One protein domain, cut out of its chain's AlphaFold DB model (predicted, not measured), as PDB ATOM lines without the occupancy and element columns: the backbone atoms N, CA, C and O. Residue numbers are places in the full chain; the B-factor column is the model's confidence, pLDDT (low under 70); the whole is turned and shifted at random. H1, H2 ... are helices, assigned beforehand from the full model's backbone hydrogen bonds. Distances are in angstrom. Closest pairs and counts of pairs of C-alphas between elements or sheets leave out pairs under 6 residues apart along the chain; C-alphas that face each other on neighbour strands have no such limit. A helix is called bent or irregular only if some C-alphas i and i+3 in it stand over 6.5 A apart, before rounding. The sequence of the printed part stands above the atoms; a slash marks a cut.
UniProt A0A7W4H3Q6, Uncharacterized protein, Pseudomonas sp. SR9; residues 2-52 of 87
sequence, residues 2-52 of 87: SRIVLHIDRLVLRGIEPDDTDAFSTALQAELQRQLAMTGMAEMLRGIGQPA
ATOM      1  N   SER A   2     -43.737 -48.987 -27.018       67.50
ATOM      2  CA  SER A   2     -43.085 -49.160 -28.320       67.50
ATOM      3  C   SER A   2     -41.966 -48.127 -28.464       67.50
ATOM      4  O   SER A   2     -42.186 -46.936 -28.268       67.50
ATOM      5  N   ARG A   3     -40.747 -48.581 -28.773       79.00
ATOM      6  CA  ARG A   3     -39.602 -47.715 -29.072       79.00
ATOM      7  C   ARG A   3     -39.319 -47.797 -30.564       79.00
ATOM      8  O   ARG A   3     -39.063 -48.886 -31.069       79.00
ATOM      9  N   ILE A   4     -39.345 -46.658 -31.245       80.25
ATOM     10  CA  ILE A   4     -38.929 -46.554 -32.644       80.25
ATOM     11  C   ILE A   4     -37.451 -46.151 -32.646       80.25
ATOM     12  O   ILE A   4     -37.080 -45.151 -32.035       80.25
ATOM     13  N   VAL A   5     -36.603 -46.960 -33.283       82.81
ATOM     14  CA  VAL A   5     -35.178 -46.667 -33.490       82.81
ATOM     15  C   VAL A   5     -34.962 -46.527 -34.991       82.81
ATOM     16  O   VAL A   5     -35.223 -47.470 -35.734       82.81
ATOM     17  N   LEU A   6     -34.520 -45.348 -35.430       83.38
ATOM     18  CA  LEU A   6     -34.281 -45.038 -36.836       83.38
ATOM     19  C   LEU A   6     -32.777 -44.919 -37.089       83.38
ATOM     20  O   LEU A   6     -32.094 -44.160 -36.406       83.38
ATOM     21  N   HIS A   7     -32.287 -45.638 -38.096       83.88
ATOM     22  CA  HIS A   7     -30.930 -45.500 -38.614       83.88
ATOM     23  C   HIS A   7     -30.992 -45.049 -40.072       83.88
ATOM     24  O   HIS A   7     -31.649 -45.686 -40.895       83.88
ATOM     25  N   ILE A   8     -30.302 -43.952 -40.383       83.12
ATOM     26  CA  ILE A   8     -30.128 -43.451 -41.747       83.12
ATOM     27  C   ILE A   8     -28.654 -43.651 -42.108       83.12
ATOM     28  O   ILE A   8     -27.801 -42.906 -41.640       83.12
ATOM     29  N   ASP A   9     -28.354 -44.668 -42.924       79.00
ATOM     30  CA  ASP A   9     -26.974 -45.008 -43.317       79.00
ATOM     31  C   ASP A   9     -26.313 -43.893 -44.144       79.00
ATOM     32  O   ASP A   9     -25.121 -43.611 -44.014       79.00
ATOM     33  N   ARG A  10     -27.079 -43.289 -45.059       82.69
ATOM     34  CA  ARG A  10     -26.618 -42.218 -45.942       82.69
ATOM     35  C   ARG A  10     -27.805 -41.418 -46.455       82.69
ATOM     36  O   ARG A  10     -28.754 -41.991 -46.983       82.69
ATOM     37  N   LEU A  11     -27.694 -40.098 -46.376       84.56
ATOM     38  CA  LEU A  11     -28.627 -39.156 -46.979       84.56
ATOM     39  C   LEU A  11     -27.852 -38.277 -47.961       84.56
ATOM     40  O   LEU A  11     -26.884 -37.628 -47.580       84.56
ATOM     41  N   VAL A  12     -28.239 -38.303 -49.236       85.62
ATOM     42  CA  VAL A  12     -27.621 -37.467 -50.274       85.62
ATOM     43  C   VAL A  12     -28.567 -36.316 -50.568       85.62
ATOM     44  O   VAL A  12     -29.661 -36.530 -51.087       85.62
ATOM     45  N   LEU A  13     -28.137 -35.106 -50.233       83.06
ATOM     46  CA  LEU A  13     -28.904 -33.882 -50.427       83.06
ATOM     47  C   LEU A  13     -28.320 -33.099 -51.602       83.06
ATOM     48  O   LEU A  13     -27.109 -33.093 -51.819       83.06
ATOM     49  N   ARG A  14     -29.186 -32.457 -52.386       87.12
ATOM     50  CA  ARG A  14     -28.790 -31.550 -53.472       87.12
ATOM     51  C   ARG A  14     -29.296 -30.156 -53.131       87.12
ATOM     52  O   ARG A  14     -30.456 -30.025 -52.758       87.12
ATOM     53  N   GLY A  15     -28.446 -29.141 -53.282       85.56
ATOM     54  CA  GLY A  15     -28.815 -27.748 -53.007       85.56
ATOM     55  C   GLY A  15     -28.840 -27.366 -51.523       85.56
ATOM     56  O   GLY A  15     -29.425 -26.345 -51.190       85.56
ATOM     57  N   ILE A  16     -28.231 -28.177 -50.654       83.19
ATOM     58  CA  ILE A  16     -27.945 -27.824 -49.258       83.19
ATOM     59  C   ILE A  16     -26.459 -27.486 -49.183       83.19
ATOM     60  O   ILE A  16     -25.637 -28.269 -49.678       83.19
ATOM     61  N   GLU A  17     -26.118 -26.330 -48.616       86.62
ATOM     62  CA  GLU A  17     -24.719 -25.984 -48.380       86.62
ATOM     63  C   GLU A  17     -24.141 -26.875 -47.269       86.62
ATOM     64  O   GLU A  17     -24.850 -27.205 -46.317       86.62
ATOM     65  N   PRO A  18     -22.867 -27.298 -47.359       82.56
ATOM     66  CA  PRO A  18     -22.260 -28.152 -46.338       82.56
ATOM     67  C   PRO A  18     -22.354 -27.570 -44.921       82.56
ATOM     68  O   PRO A  18     -22.552 -28.329 -43.974       82.56
ATOM     69  N   ASP A  19     -22.284 -26.245 -44.790       88.25
ATOM     70  CA  ASP A  19     -22.347 -25.535 -43.507       88.25
ATOM     71  C   ASP A  19     -23.743 -25.611 -42.856       88.25
ATOM     72  O   ASP A  19     -23.863 -25.550 -41.632       88.25
ATOM     73  N   ASP A  20     -24.795 -25.854 -43.644       90.06
ATOM     74  CA  ASP A  20     -26.167 -26.023 -43.149       90.06
ATOM     75  C   ASP A  20     -26.458 -27.446 -42.646       90.06
ATOM     76  O   ASP A  20     -27.553 -27.717 -42.145       90.06
ATOM     77  N   THR A  21     -25.508 -28.381 -42.772       86.38
ATOM     78  CA  THR A  21     -25.734 -29.807 -42.475       86.38
ATOM     79  C   THR A  21     -26.268 -30.031 -41.058       86.38
ATOM     80  O   THR A  21     -27.217 -30.798 -40.875       86.38
ATOM     81  N   ASP A  22     -25.715 -29.348 -40.055       88.56
ATOM     82  CA  ASP A  22     -26.122 -29.517 -38.653       88.56
ATOM     83  C   ASP A  22     -27.513 -28.930 -38.378       88.56
ATOM     84  O   ASP A  22     -28.340 -29.546 -37.692       88.56
ATOM     85  N   ALA A  23     -27.802 -27.762 -38.958       89.38
ATOM     86  CA  ALA A  23     -29.115 -27.131 -38.874       89.38
ATOM     87  C   ALA A  23     -30.181 -28.009 -39.547       89.38
ATOM     88  O   ALA A  23     -31.245 -28.263 -38.971       89.38
ATOM     89  N   PHE A  24     -29.866 -28.553 -40.726       91.38
ATOM     90  CA  PHE A  24     -30.725 -29.487 -41.442       91.38
ATOM     91  C   PHE A  24     -30.955 -30.774 -40.643       91.38
ATOM     92  O   PHE A  24     -32.094 -31.215 -40.506       91.38
ATOM     93  N   SER A  25     -29.896 -31.362 -40.083       89.56
ATOM     94  CA  SER A  25     -29.980 -32.589 -39.283       89.56
ATOM     95  C   SER A  25     -30.878 -32.402 -38.056       89.56
ATOM     96  O   SER A  25     -31.741 -33.235 -37.770       89.56
ATOM     97  N   THR A  26     -30.754 -31.253 -37.389       92.62
ATOM     98  CA  THR A  26     -31.592 -30.885 -36.240       92.62
ATOM     99  C   THR A  26     -33.061 -30.740 -36.641       92.62
ATOM    100  O   THR A  26     -33.945 -31.305 -35.991       92.62
ATOM    101  N   ALA A  27     -33.338 -30.024 -37.735       93.25
ATOM    102  CA  ALA A  27     -34.695 -29.852 -38.248       93.25
ATOM    103  C   ALA A  27     -35.317 -31.189 -38.686       93.25
ATOM    104  O   ALA A  27     -36.474 -31.473 -38.367       93.25
ATOM    105  N   LEU A  28     -34.533 -32.040 -39.354       92.62
ATOM    106  CA  LEU A  28     -34.939 -33.381 -39.760       92.62
ATOM    107  C   LEU A  28     -35.302 -34.238 -38.542       92.62
ATOM    108  O   LEU A  28     -36.344 -34.892 -38.545       92.62
ATOM    109  N   GLN A  29     -34.482 -34.223 -37.489       91.38
ATOM    110  CA  GLN A  29     -34.760 -34.977 -36.268       91.38
ATOM    111  C   GLN A  29     -36.053 -34.508 -35.589       91.38
ATOM    112  O   GLN A  29     -36.873 -35.346 -35.207       91.38
ATOM    113  N   ALA A  30     -36.255 -33.194 -35.463       93.25
ATOM    114  CA  ALA A  30     -37.462 -32.630 -34.862       93.25
ATOM    115  C   ALA A  30     -38.726 -33.029 -35.642       93.25
ATOM    116  O   ALA A  30     -39.731 -33.437 -35.053       93.25
ATOM    117  N   GLU A  31     -38.658 -32.977 -36.971       93.31
ATOM    118  CA  GLU A  31     -39.777 -33.335 -37.837       93.31
ATOM    119  C   GLU A  31     -40.073 -34.839 -37.810       93.31
ATOM    120  O   GLU A  31     -41.232 -35.243 -37.679       93.31
ATOM    121  N   LEU A  32     -39.040 -35.686 -37.841       91.19
ATOM    122  CA  LEU A  32     -39.204 -37.134 -37.690       91.19
ATOM    123  C   LEU A  32     -39.813 -37.481 -36.333       91.19
ATOM    124  O   LEU A  32     -40.710 -38.317 -36.262       91.19
ATOM    125  N   GLN A  33     -39.388 -36.821 -35.256       90.38
ATOM    126  CA  GLN A  33     -39.976 -37.027 -33.937       90.38
ATOM    127  C   GLN A  33     -41.458 -36.639 -33.916       90.38
ATOM    128  O   GLN A  33     -42.271 -37.383 -33.370       90.38
ATOM    129  N   ARG A  34     -41.827 -35.522 -34.554       90.31
ATOM    130  CA  ARG A  34     -43.221 -35.077 -34.673       90.31
ATOM    131  C   ARG A  34     -44.081 -36.087 -35.433       90.31
ATOM    132  O   ARG A  34     -45.163 -36.435 -34.963       90.31
ATOM    133  N   GLN A  35     -43.603 -36.577 -36.577       90.00
ATOM    134  CA  GLN A  35     -44.344 -37.538 -37.401       90.00
ATOM    135  C   GLN A  35     -44.440 -38.920 -36.741       90.00
ATOM    136  O   GLN A  35     -45.493 -39.553 -36.764       90.00
ATOM    137  N   LEU A  36     -43.360 -39.389 -36.113       87.38
ATOM    138  CA  LEU A  36     -43.309 -40.708 -35.477       87.38
ATOM    139  C   LEU A  36     -44.016 -40.750 -34.116       87.38
ATOM    140  O   LEU A  36     -44.368 -41.834 -33.654       87.38
ATOM    141  N   ALA A  37     -44.254 -39.597 -33.488       87.62
ATOM    142  CA  ALA A  37     -45.069 -39.486 -32.279       87.62
ATOM    143  C   ALA A  37     -46.579 -39.605 -32.549       87.62
ATOM    144  O   ALA A  37     -47.359 -39.680 -31.598       87.62
ATOM    145  N   MET A  38     -47.014 -39.629 -33.816       86.81
ATOM    146  CA  MET A  38     -48.422 -39.824 -34.158       86.81
ATOM    147  C   MET A  38     -48.918 -41.198 -33.681       86.81
ATOM    148  O   MET A  38     -48.285 -42.233 -33.908       86.81
ATOM    149  N   THR A  39     -50.081 -41.220 -33.028       81.81
ATOM    150  CA  THR A  39     -50.713 -42.458 -32.556       81.81
ATOM    151  C   THR A  39     -50.943 -43.425 -33.718       81.81
ATOM    152  O   THR A  39     -51.475 -43.037 -34.755       81.81
ATOM    153  N   GLY A  40     -50.559 -44.693 -33.546       82.06
ATOM    154  CA  GLY A  40     -50.705 -45.733 -34.571       82.06
ATOM    155  C   GLY A  40     -49.549 -45.812 -35.573       82.06
ATOM    156  O   GLY A  40     -49.523 -46.724 -36.400       82.06
ATOM    157  N   MET A  41     -48.563 -44.910 -35.504       84.69
ATOM    158  CA  MET A  41     -47.442 -44.922 -36.447       84.69
ATOM    159  C   MET A  41     -46.494 -46.106 -36.219       84.69
ATOM    160  O   MET A  41     -45.980 -46.691 -37.170       84.69
ATOM    161  N   ALA A  42     -46.322 -46.540 -34.968       80.31
ATOM    162  CA  ALA A  42     -45.557 -47.746 -34.648       80.31
ATOM    163  C   ALA A  42     -46.209 -49.021 -35.217       80.31
ATOM    164  O   ALA A  42     -45.516 -49.965 -35.599       80.31
ATOM    165  N   GLU A  43     -47.538 -49.070 -35.264       81.69
ATOM    166  CA  GLU A  43     -48.319 -50.165 -35.842       81.69
ATOM    167  C   GLU A  43     -48.255 -50.121 -37.373       81.69
ATOM    168  O   GLU A  43     -48.018 -51.156 -37.997       81.69
ATOM    169  N   MET A  44     -48.357 -48.928 -37.971       82.62
ATOM    170  CA  MET A  44     -48.183 -48.733 -39.413       82.62
ATOM    171  C   MET A  44     -46.794 -49.197 -39.877       82.62
ATOM    172  O   MET A  44     -46.691 -49.990 -40.811       82.62
ATOM    173  N   LEU A  45     -45.729 -48.778 -39.186       79.44
ATOM    174  CA  LEU A  45     -44.354 -49.182 -39.502       79.44
ATOM    175  C   LEU A  45     -44.143 -50.694 -39.361       79.44
ATOM    176  O   LEU A  45     -43.432 -51.295 -40.161       79.44
ATOM    177  N   ARG A  46     -44.793 -51.327 -38.376       76.94
ATOM    178  CA  ARG A  46     -44.786 -52.790 -38.246       76.94
ATOM    179  C   ARG A  46     -45.491 -53.483 -39.415       76.94
ATOM    180  O   ARG A  46     -45.042 -54.551 -39.820       76.94
ATOM    181  N   GLY A  47     -46.541 -52.876 -39.972       77.56
ATOM    182  CA  GLY A  47     -47.268 -53.385 -41.140       77.56
ATOM    183  C   GLY A  47     -46.496 -53.299 -42.462       77.56
ATOM    184  O   GLY A  47     -46.702 -54.139 -43.332       77.56
ATOM    185  N   ILE A  48     -45.576 -52.337 -42.604       75.00
ATOM    186  CA  ILE A  48     -44.694 -52.215 -43.785       75.00
ATOM    187  C   ILE A  48     -43.672 -53.371 -43.844       75.00
ATOM    188  O   ILE A  48     -43.195 -53.733 -44.920       75.00
ATOM    189  N   GLY A  49     -43.377 -54.002 -42.701       66.25
ATOM    190  CA  GLY A  49     -42.415 -55.097 -42.594       66.25
ATOM    191  C   GLY A  49     -40.956 -54.640 -42.720       66.25
ATOM    192  O   GLY A  49     -40.651 -53.455 -42.824       66.25
ATOM    193  N   GLN A  50     -40.030 -55.600 -42.684       67.75
ATOM    194  CA  GLN A  50     -38.616 -55.376 -43.002       67.75
ATOM    195  C   GLN A  50     -38.379 -55.866 -44.433       67.75
ATOM    196  O   GLN A  50     -38.146 -57.064 -44.615       67.75
ATOM    197  N   PRO A  51     -38.464 -55.008 -45.468       65.50
ATOM    198  CA  PRO A  51     -38.075 -55.433 -46.803       65.50
ATOM    199  C   PRO A  51     -36.605 -55.853 -46.746       65.50
ATOM    200  O   PRO A  51     -35.734 -55.069 -46.360       65.50
ATOM    201  N   ALA A  52     -36.332 -57.119 -47.060       66.50
ATOM    202  CA  ALA A  52     -34.978 -57.644 -47.046       66.50
ATOM    203  C   ALA A  52     -34.100 -56.778 -47.961       66.50
ATOM    204  O   ALA A  52     -34.452 -56.521 -49.113       66.50
TER     205      ALA A  52
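What this domain is: This is residues 2 to 52 of the 87 residues of an uncharacterized protein of Pseudomonas sp. SR9 (UniProt A0A7W4H3Q6). An open, three-sided frame: residues 2 to 17, with no named element, lead from near H2 to the start of the long helix H1, which runs back to make a corner with the short helix H2. The 51 printed residues hold two named helices, H1 then H2, and no named strand; the class is all helix. The whole is loose, radius of gyration of the C-alphas 13.6 A, spanning 36 by 26 by 16 A.

How they stand to each other: Look at H1, residues 18 to 36, and H2, residues 41 to 48: they are close but not clearly touching, their closest C-alphas, Leu 36 and Ala 42, 7.4 A apart. Their lines are about perpendicular, at 85 degrees. Every O i to N i+4 pair is within hydrogen-bond range in H2, and 13 of 15 are in H1.

Where its parts are: Find C-alpha 18 at (-22.260, -28.152, -46.338); from there H1 runs 26.8 A, irregular where C-alphas 19 and 22 are 7.3 A apart, with a kink of 28 degrees near residue 25. H2 runs 10.7 A to C-alpha 48 at (-44.694, -52.215, -43.785).

The domain as a whole: The C-alphas farthest apart, Asp 19 and Gly 47, are 37.4 A apart. The printed part has no cut, and the link H1 to H2 is tight. Residues 2 and 49 to 52 have pLDDT under 70.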